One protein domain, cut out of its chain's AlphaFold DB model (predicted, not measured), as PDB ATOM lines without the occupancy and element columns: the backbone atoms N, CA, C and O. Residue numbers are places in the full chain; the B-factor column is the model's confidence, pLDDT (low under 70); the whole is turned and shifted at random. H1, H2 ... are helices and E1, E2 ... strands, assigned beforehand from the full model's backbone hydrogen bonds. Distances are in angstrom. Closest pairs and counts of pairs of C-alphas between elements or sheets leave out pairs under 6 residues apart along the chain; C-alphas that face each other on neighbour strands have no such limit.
ATOM      1  N   ILE A   2     240.235 233.054 327.167       89.56
ATOM      2  CA  ILE A   2     238.932 233.019 327.865       89.56
ATOM      3  C   ILE A   2     238.936 231.999 329.017       89.56
ATOM      4  O   ILE A   2     238.548 232.338 330.131       89.56
ATOM      5  N   THR A   3     239.489 230.805 328.780       92.62
ATOM      6  CA  THR A   3     239.631 229.725 329.774       92.62
ATOM      7  C   THR A   3     240.300 230.155 331.073       92.62
ATOM      8  O   THR A   3     239.784 229.905 332.159       92.62
ATOM      9  N   TYR A   4     241.415 230.872 330.964       93.69
ATOM     10  CA  TYR A   4     242.144 231.398 332.112       93.69
ATOM     11  C   TYR A   4     241.316 232.402 332.927       93.69
ATOM     12  O   TYR A   4     241.173 232.239 334.136       93.69
ATOM     13  N   LYS A   5     240.735 233.417 332.270       95.06
ATOM     14  CA  LYS A   5     239.970 234.469 332.958       95.06
ATOM     15  C   LYS A   5     238.721 233.921 333.645       95.06
ATOM     16  O   LYS A   5     238.445 234.309 334.771       95.06
ATOM     17  N   ALA A   6     238.004 233.006 332.997       94.06
ATOM     18  CA  ALA A   6     236.844 232.344 333.588       94.06
ATOM     19  C   ALA A   6     237.224 231.513 334.820       94.06
ATOM     20  O   ALA A   6     236.562 231.611 335.850       94.06
ATOM     21  N   LYS A   7     238.344 230.781 334.762       94.38
ATOM     22  CA  LYS A   7     238.847 230.010 335.905       94.38
ATOM     23  C   LYS A   7     239.168 230.897 337.113       94.38
ATOM     24  O   LYS A   7     238.878 230.496 338.234       94.38
ATOM     25  N   LEU A   8     239.720 232.096 336.899       95.94
ATOM     26  CA  LEU A   8     240.005 233.044 337.989       95.94
ATOM     27  C   LEU A   8     238.748 233.486 338.750       95.94
ATOM     28  O   LEU A   8     238.832 233.768 339.940       95.94
ATOM     29  N   VAL A   9     237.598 233.542 338.076       96.38
ATOM     30  CA  VAL A   9     236.310 233.933 338.673       96.38
ATOM     31  C   VAL A   9     235.423 232.731 339.021       96.38
ATOM     32  O   VAL A   9     234.252 232.908 339.342       96.38
ATOM     33  N   GLY A  10     235.958 231.506 338.957       95.50
ATOM     34  CA  GLY A  10     235.229 230.282 339.305       95.50
ATOM     35  C   GLY A  10     234.209 229.807 338.263       95.50
ATOM     36  O   GLY A  10     233.356 228.989 338.589       95.50
ATOM     37  N   ILE A  11     234.281 230.286 337.016       95.81
ATOM     38  CA  ILE A  11     233.407 229.837 335.920       95.81
ATOM     39  C   ILE A  11     234.028 228.620 335.226       95.81
ATOM     40  O   ILE A  11     235.147 228.682 334.706       95.81
ATOM     41  N   THR A  12     233.273 227.524 335.167       92.69
ATOM     42  CA  THR A  12     233.630 226.321 334.404       92.69
ATOM     43  C   THR A  12     233.338 226.524 332.921       92.69
ATOM     44  O   THR A  12     232.272 227.012 332.550       92.69
ATOM     45  N   ILE A  13     234.284 226.145 332.061       91.69
ATOM     46  CA  ILE A  13     234.121 226.210 330.606       91.69
ATOM     47  C   ILE A  13     234.009 224.807 330.039       91.69
ATOM     48  O   ILE A  13     234.811 223.932 330.361       91.69
ATOM     49  N   HIS A  14     233.039 224.647 329.147       90.56
ATOM     50  CA  HIS A  14     232.838 223.455 328.344       90.56
ATOM     51  C   HIS A  14     233.092 223.815 326.884       90.56
ATOM     52  O   HIS A  14     232.449 224.716 326.344       90.56
ATOM     53  N   GLU A  15     234.051 223.141 326.257       91.31
ATOM     54  CA  GLU A  15     234.314 223.297 324.829       91.31
ATOM     55  C   GLU A  15     233.351 222.408 324.040       91.31
ATOM     56  O   GLU A  15     233.173 221.230 324.350       91.31
ATOM     57  N   VAL A  16     232.698 222.994 323.040       92.19
ATOM     58  CA  VAL A  16     231.646 222.351 322.249       92.19
ATOM     59  C   VAL A  16     231.973 222.543 320.780       92.19
ATOM     60  O   VAL A  16     232.366 223.633 320.365       92.19
ATOM     61  N   ASP A  17     231.786 221.494 319.987       92.38
ATOM     62  CA  ASP A  17     231.967 221.566 318.542       92.38
ATOM     63  C   ASP A  17     230.941 222.510 317.890       92.38
ATOM     64  O   ASP A  17     229.728 222.419 318.118       92.38
ATOM     65  N   GLU A  18     231.422 223.387 317.015       90.00
ATOM     66  CA  GLU A  18     230.626 224.395 316.315       90.00
ATOM     67  C   GLU A  18     230.041 223.871 314.988       90.00
ATOM     68  O   GLU A  18     229.363 224.596 314.258       90.00
ATOM     69  N   ALA A  19     230.230 222.593 314.643       92.06
ATOM     70  CA  ALA A  19     229.706 222.078 313.382       92.06
ATOM     71  C   ALA A  19     228.187 222.305 313.248       92.06
ATOM     72  O   ALA A  19     227.395 221.941 314.125       92.06
ATOM     73  N   TYR A  20     227.803 222.888 312.106       89.88
ATOM     74  CA  TYR A  20     226.427 223.160 311.666       89.88
ATOM     75  C   TYR A  20     225.621 224.177 312.502       89.88
ATOM     76  O   TYR A  20     224.476 224.463 312.144       89.88
ATOM     77  N   THR A  21     226.195 224.785 313.546       91.31
ATOM     78  CA  THR A  21     225.490 225.712 314.462       91.31
ATOM     79  C   THR A  21     225.110 227.044 313.814       91.31
ATOM     80  O   THR A  21     224.126 227.662 314.206       91.31
ATOM     81  N   SER A  22     225.842 227.480 312.790       87.19
ATOM     82  CA  SER A  22     225.556 228.718 312.054       87.19
ATOM     83  C   SER A  22     224.495 228.561 310.959       87.19
ATOM     84  O   SER A  22     223.984 229.563 310.459       87.19
ATOM     85  N   LYS A  23     224.161 227.318 310.575       90.12
ATOM     86  CA  LYS A  23     223.217 227.010 309.486       90.12
ATOM     87  C   LYS A  23     221.860 226.537 309.982       90.12
ATOM     88  O   LYS A  23     220.853 226.939 309.412       90.12
ATOM     89  N   CYS A  24     221.840 225.683 311.005       93.56
ATOM     90  CA  CYS A  24     220.590 225.132 311.519       93.56
ATOM     91  C   CYS A  24     219.770 226.227 312.207       93.56
ATOM     92  O   CYS A  24     220.319 227.097 312.892       93.56
ATOM     93  N   SER A  25     218.459 226.181 312.034       93.38
ATOM     94  CA  SER A  25     217.539 227.121 312.655       93.38
ATOM     95  C   SER A  25     217.302 226.764 314.123       93.38
ATOM     96  O   SER A  25     216.825 225.675 314.444       93.38
ATOM     97  N   SER A  26     217.679 227.674 315.026       91.88
ATOM     98  CA  SER A  26     217.629 227.431 316.474       91.88
ATOM     99  C   SER A  26     216.213 227.399 317.054       91.88
ATOM    100  O   SER A  26     215.920 226.507 317.846       91.88
ATOM    101  N   LEU A  27     215.329 228.329 316.667       89.62
ATOM    102  CA  LEU A  27     213.965 228.414 317.219       89.62
ATOM    103  C   LEU A  27     213.003 227.420 316.561       89.62
ATOM    104  O   LEU A  27     212.037 227.010 317.190       89.62
ATOM    105  N   ASP A  28     213.298 226.975 315.335       90.38
ATOM    106  CA  ASP A  28     212.554 225.892 314.674       90.38
ATOM    107  C   ASP A  28     212.913 224.501 315.238       90.38
ATOM    108  O   ASP A  28     212.448 223.482 314.726       90.38
ATOM    109  N   LEU A  29     213.780 224.448 316.258       91.56
ATOM    110  CA  LEU A  29     214.316 223.225 316.854       91.56
ATOM    111  C   LEU A  29     214.918 222.268 315.813       91.56
ATOM    112  O   LEU A  29     214.920 221.047 315.979       91.56
ATOM    113  N   GLU A  30     215.502 222.818 314.744       92.06
ATOM    114  CA  GLU A  30     216.121 222.011 313.698       92.06
ATOM    115  C   GLU A  30     217.281 221.206 314.310       92.06
ATOM    116  O   GLU A  30     218.109 221.776 315.036       92.06
ATOM    117  N   PRO A  31     217.368 219.887 314.060       92.56
ATOM    118  CA  PRO A  31     218.438 219.073 314.620       92.56
ATOM    119  C   PRO A  31     219.788 219.536 314.069       92.56
ATOM    120  O   PRO A  31     219.950 219.682 312.858       92.56
ATOM    121  N   ILE A  32     220.769 219.738 314.950       93.12
ATOM    122  CA  ILE A  32     222.048 220.367 314.599       93.12
ATOM    123  C   ILE A  32     222.968 219.353 313.912       93.12
ATOM    124  O   ILE A  32     223.836 218.736 314.529       93.12
ATOM    125  N   LYS A  33     222.747 219.146 312.615       93.38
ATOM    126  CA  LYS A  33     223.504 218.213 311.777       93.38
ATOM    127  C   LYS A  33     223.524 218.672 310.324       93.38
ATOM    128  O   LYS A  33     222.896 219.657 309.946       93.38
ATOM    129  N   LYS A  34     224.246 217.929 309.487       93.25
ATOM    130  CA  LYS A  34     224.225 218.153 308.043       93.25
ATOM    131  C   LYS A  34     222.849 217.807 307.479       93.25
ATOM    132  O   LYS A  34     222.427 216.654 307.551       93.25
ATOM    133  N   HIS A  35     222.224 218.779 306.827       92.00
ATOM    134  CA  HIS A  35     220.986 218.592 306.073       92.00
ATOM    135  C   HIS A  35     221.212 218.751 304.574       92.00
ATOM    136  O   HIS A  35     222.131 219.453 304.143       92.00
ATOM    137  N   LYS A  36     220.371 218.084 303.773       91.19
ATOM    138  CA  LYS A  36     220.289 218.331 302.323       91.19
ATOM    139  C   LYS A  36     219.646 219.691 302.048       91.19
ATOM    140  O   LYS A  36     220.098 220.416 301.171       91.19
ATOM    141  N   GLN A  37     218.627 220.025 302.834       91.81
ATOM    142  CA  GLN A  37     217.916 221.290 302.807       91.81
ATOM    143  C   GLN A  37     217.750 221.756 304.251       91.81
ATOM    144  O   GLN A  37     217.278 220.985 305.081       91.81
ATOM    145  N   TYR A  38     218.185 222.980 304.535       93.50
ATOM    146  CA  TYR A  38     218.065 223.597 305.854       93.50
ATOM    147  C   TYR A  38     216.773 224.405 305.927       93.50
ATOM    148  O   TYR A  38     216.333 224.947 304.908       93.50
ATOM    149  N   VAL A  39     216.189 224.501 307.122       92.12
ATOM    150  CA  VAL A  39     214.992 225.330 307.355       92.12
ATOM    151  C   VAL A  39     215.342 226.813 307.257       92.12
ATOM    152  O   VAL A  39     214.621 227.587 306.629       92.12
ATOM    153  N   GLY A  40     216.467 227.200 307.859       89.56
ATOM    154  CA  GLY A  40     216.944 228.577 307.874       89.56
ATOM    155  C   GLY A  40     218.164 228.820 306.989       89.56
ATOM    156  O   GLY A  40     218.870 227.903 306.563       89.56
ATOM    157  N   ASN A  41     218.429 230.096 306.718       90.81
ATOM    158  CA  ASN A  41     219.620 230.540 306.013       90.81
ATOM    159  C   ASN A  41     220.167 231.868 306.553       90.81
ATOM    160  O   ASN A  41     219.444 232.781 306.954       90.81
ATOM    161  N   GLN A  42     221.492 232.007 306.525       90.19
ATOM    162  CA  GLN A  42     222.139 233.289 306.779       90.19
ATOM    163  C   GLN A  42     222.033 234.151 305.515       90.19
ATOM    164  O   GLN A  42     222.628 233.823 304.490       90.19
ATOM    165  N   ILE A  43     221.278 235.251 305.579       90.19
ATOM    166  CA  ILE A  43     221.103 236.160 304.432       90.19
ATOM    167  C   ILE A  43     222.363 237.009 304.241       90.19
ATOM    168  O   ILE A  43     222.839 237.206 303.127       90.19
ATOM    169  N   LYS A  44     222.881 237.560 305.343       89.75
ATOM    170  CA  LYS A  44     224.074 238.415 305.380       89.75
ATOM    171  C   LYS A  44     224.710 238.355 306.766       89.75
ATOM    172  O   LYS A  44     224.105 237.852 307.712       89.75
ATOM    173  N   ARG A  45     225.915 238.912 306.915       86.69
ATOM    174  CA  ARG A  45     226.586 239.000 308.221       86.69
ATOM    175  C   ARG A  45     225.672 239.674 309.254       86.69
ATOM    176  O   ARG A  45     225.136 240.751 308.993       86.69
ATOM    177  N   GLY A  46     225.489 239.015 310.398       88.06
ATOM    178  CA  GLY A  46     224.624 239.477 311.489       88.06
ATOM    179  C   GLY A  46     223.117 239.288 311.267       88.06
ATOM    180  O   GLY A  46     222.346 239.687 312.132       88.06
ATOM    181  N   LEU A  47     222.670 238.685 310.155       91.19
ATOM    182  CA  LEU A  47     221.247 238.439 309.886       91.19
ATOM    183  C   LEU A  47     220.995 236.998 309.427       91.19
ATOM    184  O   LEU A  47     221.458 236.570 308.367       91.19
ATOM    185  N   PHE A  48     220.189 236.290 310.206       93.50
ATOM    186  CA  PHE A  48     219.698 234.948 309.942       93.50
ATOM    187  C   PHE A  48     218.187 234.978 309.707       93.50
ATOM    188  O   PHE A  48     217.463 235.731 310.358       93.50
ATOM    189  N   LYS A  49     217.714 234.158 308.773       93.19
ATOM    190  CA  LYS A  49     216.294 233.950 308.502       93.19
ATOM    191  C   LYS A  49     215.943 232.500 308.808       93.19
ATOM    192  O   LYS A  49     216.537 231.599 308.223       93.19
ATOM    193  N   GLY A  50     215.009 232.305 309.734       91.56
ATOM    194  CA  GLY A  50     214.399 231.005 310.021       91.56
ATOM    195  C   GLY A  50     213.188 230.745 309.126       91.56
ATOM    196  O   GLY A  50     213.020 231.397 308.091       91.56
ATOM    197  N   SER A  51     212.315 229.833 309.551       92.06
ATOM    198  CA  SER A  51     211.078 229.503 308.829       92.06
ATOM    199  C   SER A  51     210.173 230.725 308.591       92.06
ATOM    200  O   SER A  51     209.730 230.973 307.469       92.06
ATOM    201  N   SER A  52     209.933 231.519 309.639       88.62
ATOM    202  CA  SER A  52     208.965 232.627 309.650       88.62
ATOM    203  C   SER A  52     209.488 233.909 310.306       88.62
ATOM    204  O   SER A  52     208.778 234.912 310.359       88.62
ATOM    205  N   TYR A  53     210.737 233.907 310.775       88.19
ATOM    206  CA  TYR A  53     211.305 234.989 311.572       88.19
ATOM    207  C   TYR A  53     212.700 235.409 311.103       88.19
ATOM    208  O   TYR A  53     213.403 234.689 310.386       88.19
ATOM    209  N   LEU A  54     213.111 236.597 311.546       90.12
ATOM    210  CA  LEU A  54     214.471 237.103 311.403       90.12
ATOM    211  C   LEU A  54     215.134 237.154 312.777       90.12
ATOM    212  O   LEU A  54     214.529 237.609 313.744       90.12
ATOM    213  N   LEU A  55     216.382 236.702 312.846       90.00
ATOM    214  CA  LEU A  55     217.187 236.694 314.064       90.00
ATOM    215  C   LEU A  55     218.605 237.187 313.766       90.00
ATOM    216  O   LEU A  55     219.078 237.137 312.629       90.00
ATOM    217  N   ASN A  56     219.312 237.664 314.786       90.50
ATOM    218  CA  ASN A  56     220.739 237.916 314.647       90.50
ATOM    219  C   ASN A  56     221.453 236.567 314.439       90.50
ATOM    220  O   ASN A  56     221.189 235.598 315.152       90.50
ATOM    221  N   ALA A  57     222.355 236.502 313.462       91.62
ATOM    222  CA  ALA A  57     223.110 235.284 313.184       91.62
ATOM    223  C   ALA A  57     223.942 234.801 314.386       91.62
ATOM    224  O   ALA A  57     224.014 233.596 314.619       91.62
ATOM    225  N   ASP A  58     224.505 235.720 315.173       91.06
ATOM    226  CA  ASP A  58     225.300 235.387 316.360       91.06
ATOM    227  C   ASP A  58     224.413 234.809 317.471       91.06
ATOM    228  O   ASP A  58     224.794 233.851 318.140       91.06
ATOM    229  N   VAL A  59     223.187 235.328 317.613       91.19
ATOM    230  CA  VAL A  59     222.189 234.775 318.543       91.19
ATOM    231  C   VAL A  59     221.781 233.368 318.106       91.19
ATOM    232  O   VAL A  59     221.742 232.470 318.941       91.19
ATOM    233  N   ASN A  60     221.548 233.141 316.808       92.62
ATOM    234  CA  ASN A  60     221.247 231.801 316.294       92.62
ATOM    235  C   ASN A  60     222.375 230.802 316.610       92.62
ATOM    236  O   ASN A  60     222.114 229.698 317.086       92.62
ATOM    237  N   GLY A  61     223.629 231.206 316.383       92.94
ATOM    238  CA  GLY A  61     224.803 230.391 316.696       92.94
ATOM    239  C   GLY A  61     224.927 230.083 318.189       92.94
ATOM    240  O   GLY A  61     225.075 228.920 318.564       92.94
ATOM    241  N   ALA A  62     224.794 231.102 319.045       92.25
ATOM    242  CA  ALA A  62     224.863 230.951 320.497       92.25
ATOM    243  C   ALA A  62     223.765 230.019 321.039       92.25
ATOM    244  O   ALA A  62     224.051 229.146 321.859       92.25
ATOM    245  N   LEU A  63     222.532 230.148 320.534       92.75
ATOM    246  CA  LEU A  63     221.430 229.258 320.897       92.75
ATOM    247  C   LEU A  63     221.719 227.813 320.493       92.75
ATOM    248  O   LEU A  63     221.528 226.914 321.301       92.75
ATOM    249  N   ASN A  64     222.231 227.573 319.286       94.62
ATOM    250  CA  ASN A  64     222.565 226.217 318.849       94.62
ATOM    251  C   ASN A  64     223.709 225.589 319.663       94.62
ATOM    252  O   ASN A  64     223.660 224.392 319.944       94.62
ATOM    253  N   ILE A  65     224.710 226.364 320.092       94.88
ATOM    254  CA  ILE A  65     225.739 225.867 321.021       94.88
ATOM    255  C   ILE A  65     225.109 225.474 322.359       94.88
ATOM    256  O   ILE A  65     225.376 224.386 322.863       94.88
ATOM    257  N   LEU A  66     224.230 226.317 322.907       92.81
ATOM    258  CA  LEU A  66     223.551 226.027 324.167       92.81
ATOM    259  C   LEU A  66     222.652 224.785 324.059       92.81
ATOM    260  O   LEU A  66     222.686 223.932 324.944       92.81
ATOM    261  N   ARG A  67     221.936 224.626 322.939       93.81
ATOM    262  CA  ARG A  67     221.131 223.433 322.625       93.81
ATOM    263  C   ARG A  67     221.961 222.150 322.598       93.81
ATOM    264  O   ARG A  67     221.510 221.136 323.117       93.81
ATOM    265  N   LYS A  68     223.194 222.181 322.071       92.94
ATOM    266  CA  LYS A  68     224.096 221.010 322.106       92.94
ATOM    267  C   LYS A  68     224.471 220.575 323.530       92.94
ATOM    268  O   LYS A  68     224.791 219.408 323.721       92.94
ATOM    269  N   VAL A  69     224.471 221.495 324.497       92.50
ATOM    270  CA  VAL A  69     224.907 221.229 325.878       92.50
ATOM    271  C   VAL A  69     223.737 220.894 326.797       92.50
ATOM    272  O   VAL A  69     223.826 219.954 327.579       92.50
ATOM    273  N   VAL A  70     222.660 221.679 326.725       91.25
ATOM    274  CA  VAL A  70     221.548 221.648 327.691       91.25
ATOM    275  C   VAL A  70     220.290 220.990 327.108       91.25
ATOM    276  O   VAL A  70     219.409 220.591 327.861       91.25
ATOM    277  N   GLY A  71     220.213 220.827 325.785       92.00
ATOM    278  CA  GLY A  71     219.021 220.340 325.090       92.00
ATOM    279  C   GLY A  71     218.070 221.465 324.673       92.00
ATOM    280  O   GLY A  71     218.410 222.644 324.745       92.00
ATOM    281  N   ASP A  72     216.877 221.095 324.212       91.62
ATOM    282  CA  ASP A  72     215.942 222.014 323.544       91.62
ATOM    283  C   ASP A  72     214.904 222.646 324.492       91.62
ATOM    284  O   ASP A  72     214.291 223.659 324.152       91.62
ATOM    285  N   ASP A  73     214.746 222.107 325.705       88.81
ATOM    286  CA  ASP A  73     213.676 222.470 326.648       88.81
ATOM    287  C   ASP A  73     213.676 223.957 327.038       88.81
ATOM    288  O   ASP A  73     212.628 224.556 327.292       88.81
ATOM    289  N   PHE A  74     214.850 224.595 327.066       86.69
ATOM    290  CA  PHE A  74     214.966 226.001 327.455       86.69
ATOM    291  C   PHE A  74     214.430 226.970 326.389       86.69
ATOM    292  O   PHE A  74     214.081 228.100 326.733       86.69
ATOM    293  N   ILE A  75     214.353 226.557 325.117       85.81
ATOM    294  CA  ILE A  75     213.940 227.423 324.000       85.81
ATOM    295  C   ILE A  75     212.492 227.890 324.183       85.81
ATOM    296  O   ILE A  75     212.200 229.066 323.965       85.81
ATOM    297  N   GLN A  76     211.607 227.008 324.660       77.56
ATOM    298  CA  GLN A  76     210.198 227.335 324.913       77.56
ATOM    299  C   GLN A  76     210.055 228.474 325.929       77.56
ATOM    300  O   GLN A  76     209.309 229.420 325.716       77.56
ATOM    301  N   ASN A  77     210.865 228.449 326.991       76.94
ATOM    302  CA  ASN A  77     210.870 229.494 328.019       76.94
ATOM    303  C   ASN A  77     211.509 230.814 327.550       76.94
ATOM    304  O   ASN A  77     211.364 231.843 328.217       76.94
ATOM    305  N   LEU A  78     212.257 230.778 326.444       72.31
ATOM    306  CA  LEU A  78     212.981 231.918 325.889       72.31
ATOM    307  C   LEU A  78     212.147 232.695 324.866       72.31
ATOM    308  O   LEU A  78     212.285 233.914 324.777       72.31
ATOM    309  N   SER A  79     211.287 231.996 324.118       64.19
ATOM    310  CA  SER A  79     210.467 232.583 323.050       64.19
ATOM    311  C   SER A  79     209.583 233.728 323.558       64.19
ATOM    312  O   SER A  79     209.398 234.722 322.858       64.19
ATOM    313  N   ASP A  80     209.135 233.639 324.812       62.62
ATOM    314  CA  ASP A  80     208.265 234.633 325.454       62.62
ATOM    315  C   ASP A  80     209.031 235.735 326.210       62.62
ATOM    316  O   ASP A  80     208.426 236.623 326.816       62.62
ATOM    317  N   ARG A  81     210.372 235.706 326.217       61.03
ATOM    318  CA  ARG A  81     211.197 236.619 327.023       61.03
ATOM    319  C   ARG A  81     212.181 237.405 326.169       61.03
ATOM    320  O   ARG A  81     213.330 237.006 326.023       61.03
ATOM    321  N   GLY A  82     211.771 238.577 325.685       65.94
ATOM    322  CA  GLY A  82     212.675 239.605 325.147       65.94
ATOM    323  C   GLY A  82     212.369 240.062 323.719       65.94
ATOM    324  O   GLY A  82     211.435 239.600 323.075       65.94
ATOM    325  N   CYS A  83     213.175 241.001 323.219       68.44
ATOM    326  CA  CYS A  83     212.996 241.646 321.914       68.44
ATOM    327  C   CYS A  83     214.015 241.117 320.886       68.44
ATOM    328  O   CYS A  83     214.889 241.841 320.415       68.44
ATOM    329  N   TRP A  84     213.947 239.822 320.573       70.31
ATOM    330  CA  TRP A  84     214.915 239.145 319.690       70.31
ATOM    331  C   TRP A  84     214.608 239.331 318.198       70.31
ATOM    332  O   TRP A  84     215.499 239.222 317.355       70.31
ATOM    333  N   PHE A  85     213.347 239.638 317.886       68.69
ATOM    334  CA  PHE A  85     212.825 239.753 316.524       68.69
ATOM    335  C   PHE A  85     212.954 241.164 315.929       68.69
ATOM    336  O   PHE A  85     212.787 241.338 314.722       68.69
ATOM    337  N   GLN A  86     213.305 242.173 316.735       71.50
ATOM    338  CA  GLN A  86     213.439 243.557 316.276       71.50
ATOM    339  C   GLN A  86     214.895 243.895 315.948       71.50
ATOM    340  O   GLN A  86     215.593 244.598 316.681       71.50
ATOM    341  N   LEU A  87     215.378 243.382 314.821       71.81
ATOM    342  CA  LEU A  87     216.755 243.620 314.398       71.81
ATOM    343  C   LEU A  87     216.935 245.050 313.889       71.81
ATOM    344  O   LEU A  87     216.581 245.378 312.757       71.81
ATOM    345  N   VAL A  88     217.555 245.894 314.710       77.62
ATOM    346  CA  VAL A  88     217.967 247.244 314.319       77.62
ATOM    347  C   VAL A  88     219.440 247.222 313.938       77.62
ATOM    348  O   VAL A  88     220.314 246.942 314.759       77.62
ATOM    349  N   ARG A  89     219.742 247.546 312.677       75.94
ATOM    350  CA  ARG A  89     221.126 247.777 312.260       75.94
ATOM    351  C   ARG A  89     221.534 249.190 312.654       75.94
ATOM    352  O   ARG A  89     221.214 250.144 311.948       75.94
ATOM    353  N   ILE A  90     222.279 249.303 313.743       78.12
ATOM    354  CA  ILE A  90     222.941 250.551 314.120       78.12
ATOM    355  C   ILE A  90     224.127 250.745 313.164       78.12
ATOM    356  O   ILE A  90     224.981 249.866 313.034       78.12
ATOM    357  N   ARG A  91     224.137 251.857 312.428       70.25
ATOM    358  CA  ARG A  91     225.300 252.325 311.660       70.25
ATOM    359  C   ARG A  91     226.042 253.321 312.555       70.25
ATOM    360  O   ARG A  91     225.368 254.100 313.212       70.25
ATOM    361  N   ASP A  92     227.366 253.187 312.632       59.38
ATOM    362  CA  ASP A  92     228.315 253.908 313.503       59.38
ATOM    363  C   ASP A  92     227.755 255.053 314.366       59.38
ATOM    364  O   ASP A  92     227.374 256.103 313.858       59.38
ATOM    365  N   MET A  93     227.828 254.907 315.695       52.12
ATOM    366  CA  MET A  93     227.595 256.022 316.631       52.12
ATOM    367  C   MET A  93     228.782 257.001 316.716       52.12
ATOM    368  O   MET A  93     228.651 258.074 317.302       52.12
ATOM    369  N   PHE A  94     229.951 256.639 316.174       54.94
ATOM    370  CA  PHE A  94     231.196 257.400 316.343       54.94
ATOM    371  C   PHE A  94     231.510 258.387 315.212       54.94
ATOM    372  O   PHE A  94     232.320 259.285 315.426       54.94
ATOM    373  N   GLN A  95     230.879 258.292 314.035       52.00
ATOM    374  CA  GLN A  95     231.111 259.280 312.966       52.00
ATOM    375  C   GLN A  95     230.519 260.656 313.308       52.00
ATOM    376  O   GLN A  95     231.060 261.688 312.920       52.00
ATOM    377  N   THR A  96     229.463 260.689 314.123       52.66
ATOM    378  CA  THR A  96     228.769 261.926 314.486       52.66
ATOM    379  C   THR A  96     229.551 262.851 315.416       52.66
ATOM    380  O   THR A  96     229.234 264.031 315.448       52.66
ATOM    381  N   SER A  97     230.566 262.401 316.164       56.09
ATOM    382  CA  SER A  97     231.276 263.295 317.098       56.09
ATOM    383  C   SER A  97     232.281 264.209 316.397       56.09
ATOM    384  O   SER A  97     232.291 265.409 316.662       56.09
ATOM    385  N   HIS A  98     233.088 263.679 315.471       59.78
ATOM    386  CA  HIS A  98     234.039 264.486 314.703       59.78
ATOM    387  C   HIS A  98     233.328 265.421 313.724       59.78
ATOM    388  O   HIS A  98     233.652 266.605 313.693       59.78
ATOM    389  N   GLU A  99     232.325 264.939 312.984       59.47
ATOM    390  CA  GLU A  99     231.569 265.801 312.068       59.47
ATOM    391  C   GLU A  99     230.788 266.890 312.820       59.47
ATOM    392  O   GLU A  99     230.815 268.046 312.405       59.47
ATOM    393  N   GLN A 100     230.172 266.591 313.975       58.22
ATOM    394  CA  GLN A 100     229.499 267.626 314.774       58.22
ATOM    395  C   GLN A 100     230.462 268.588 315.478       58.22
ATOM    396  O   GLN A 100     230.117 269.756 315.658       58.22
ATOM    397  N   PHE A 101     231.659 268.140 315.871       61.72
ATOM    398  CA  PHE A 101     232.698 269.020 316.415       61.72
ATOM    399  C   PHE A 101     233.207 269.994 315.345       61.72
ATOM    400  O   PHE A 101     233.236 271.198 315.587       61.72
ATOM    401  N   VAL A 102     233.510 269.489 314.143       59.69
ATOM    402  CA  VAL A 102     233.943 270.304 312.995       59.69
ATOM    403  C   VAL A 102     232.853 271.301 312.589       59.69
ATOM    404  O   VAL A 102     233.135 272.489 312.434       59.69
ATOM    405  N   LEU A 103     231.593 270.863 312.495       60.00
ATOM    406  CA  LEU A 103     230.472 271.746 312.163       60.00
ATOM    407  C   LEU A 103     230.274 272.856 313.205       60.00
ATOM    408  O   LEU A 103     230.051 273.998 312.809       60.00
ATOM    409  N   LYS A 104     230.426 272.565 314.509       58.12
ATOM    410  CA  LYS A 104     230.388 273.584 315.577       58.12
ATOM    411  C   LYS A 104     231.539 274.581 315.492       58.12
ATOM    412  O   LYS A 104     231.325 275.753 315.763       58.12
ATOM    413  N   THR A 105     232.744 274.154 315.117       56.28
ATOM    414  CA  THR A 105     233.885 275.077 314.986       56.28
ATOM    415  C   THR A 105     233.773 276.003 313.775       56.28
ATOM    416  O   THR A 105     234.229 277.136 313.845       56.28
ATOM    417  N   VAL A 106     233.127 275.556 312.691       61.78
ATOM    418  CA  VAL A 106     232.952 276.347 311.457       61.78
ATOM    419  C   VAL A 106     231.787 277.344 311.557       61.78
ATOM    420  O   VAL A 106     231.770 278.336 310.843       61.78
ATOM    421  N   THR A 107     230.819 277.132 312.456       53.34
ATOM    422  CA  THR A 107     229.692 278.071 312.663       53.34
ATOM    423  C   THR A 107     229.965 279.175 313.688       53.34
ATOM    424  O   THR A 107     229.105 280.027 313.893       53.34
ATOM    425  N   ILE A 108     231.134 279.175 314.339       56.72
ATOM    426  CA  ILE A 108     231.519 280.166 315.367       56.72
ATOM    427  C   ILE A 108     232.521 281.212 314.816       56.72
ATOM    428  O   ILE A 108     232.969 282.085 315.556       56.72
TER     429      ILE A 108
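What this domain is: This is residues 2 to 108 of the 109 residues of the protein "Transposase" of Candidatus Lokiarchaeota archaeon (UniProt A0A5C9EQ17). A small body of long loops, helices H2 and H3 and the short strand hairpin E1 and E2 has a long tail, residues 90 to 108, sticking out of it and ending in helix H4. Residues 5 to 10, partly in H1, stick out too, and the hairpin is at the beginning of H2. The printed part has 107 residues, with four named helices and two named strands in the order H1 E1 E2 H2 H3 H4; the sheet E1 - E2 is antiparallel. The class is mostly helix, though under half of the residues are in named elements. The whole is only just loose, close to extended, with a radius of gyration of the C-alphas of 19.5 A and spans of 62 by 42 by 27 A.

Where its parts are: H1, residues 2 to 8, begins with C-alpha 2 at (238.932, 233.019, 327.865). E1 is residues 41 to 44 and E2 residues 47 to 49. H2, residues 57 to 70, is 20.0 A long and begins at (223.110, 235.284, 313.184). H3 is residues 73 to 79. H4, residues 95 to 106, is 17.2 A long and ends at (232.952, 276.347, 311.457).

How they stand to each other: E1 and E2 form a hairpin at 151 degrees, with N 41 and O 49 at 2.8 A and N 49 and O 41 at 2.9 A, within hydrogen-bond range. The closest C-alphas of E2 and H2, Phe 48 and Ala 57, are 4.7 A apart. H2 and H3 meet only through their link. H1 and H2 are apart, as are H3 and H4. Every O i to N i+4 pair is within hydrogen-bond range in H1, H2 and H4; in H3 2 of 3 are.

The domain as a whole: The C-alphas of Lys 36 and Ile 108, the two farthest apart, are 64.2 A apart. The printed part has no cut. The links H1 to E1 and H3 to H4 are long. The pLDDT is under 70 at residues 79 to 83, 85 and 92 to 108.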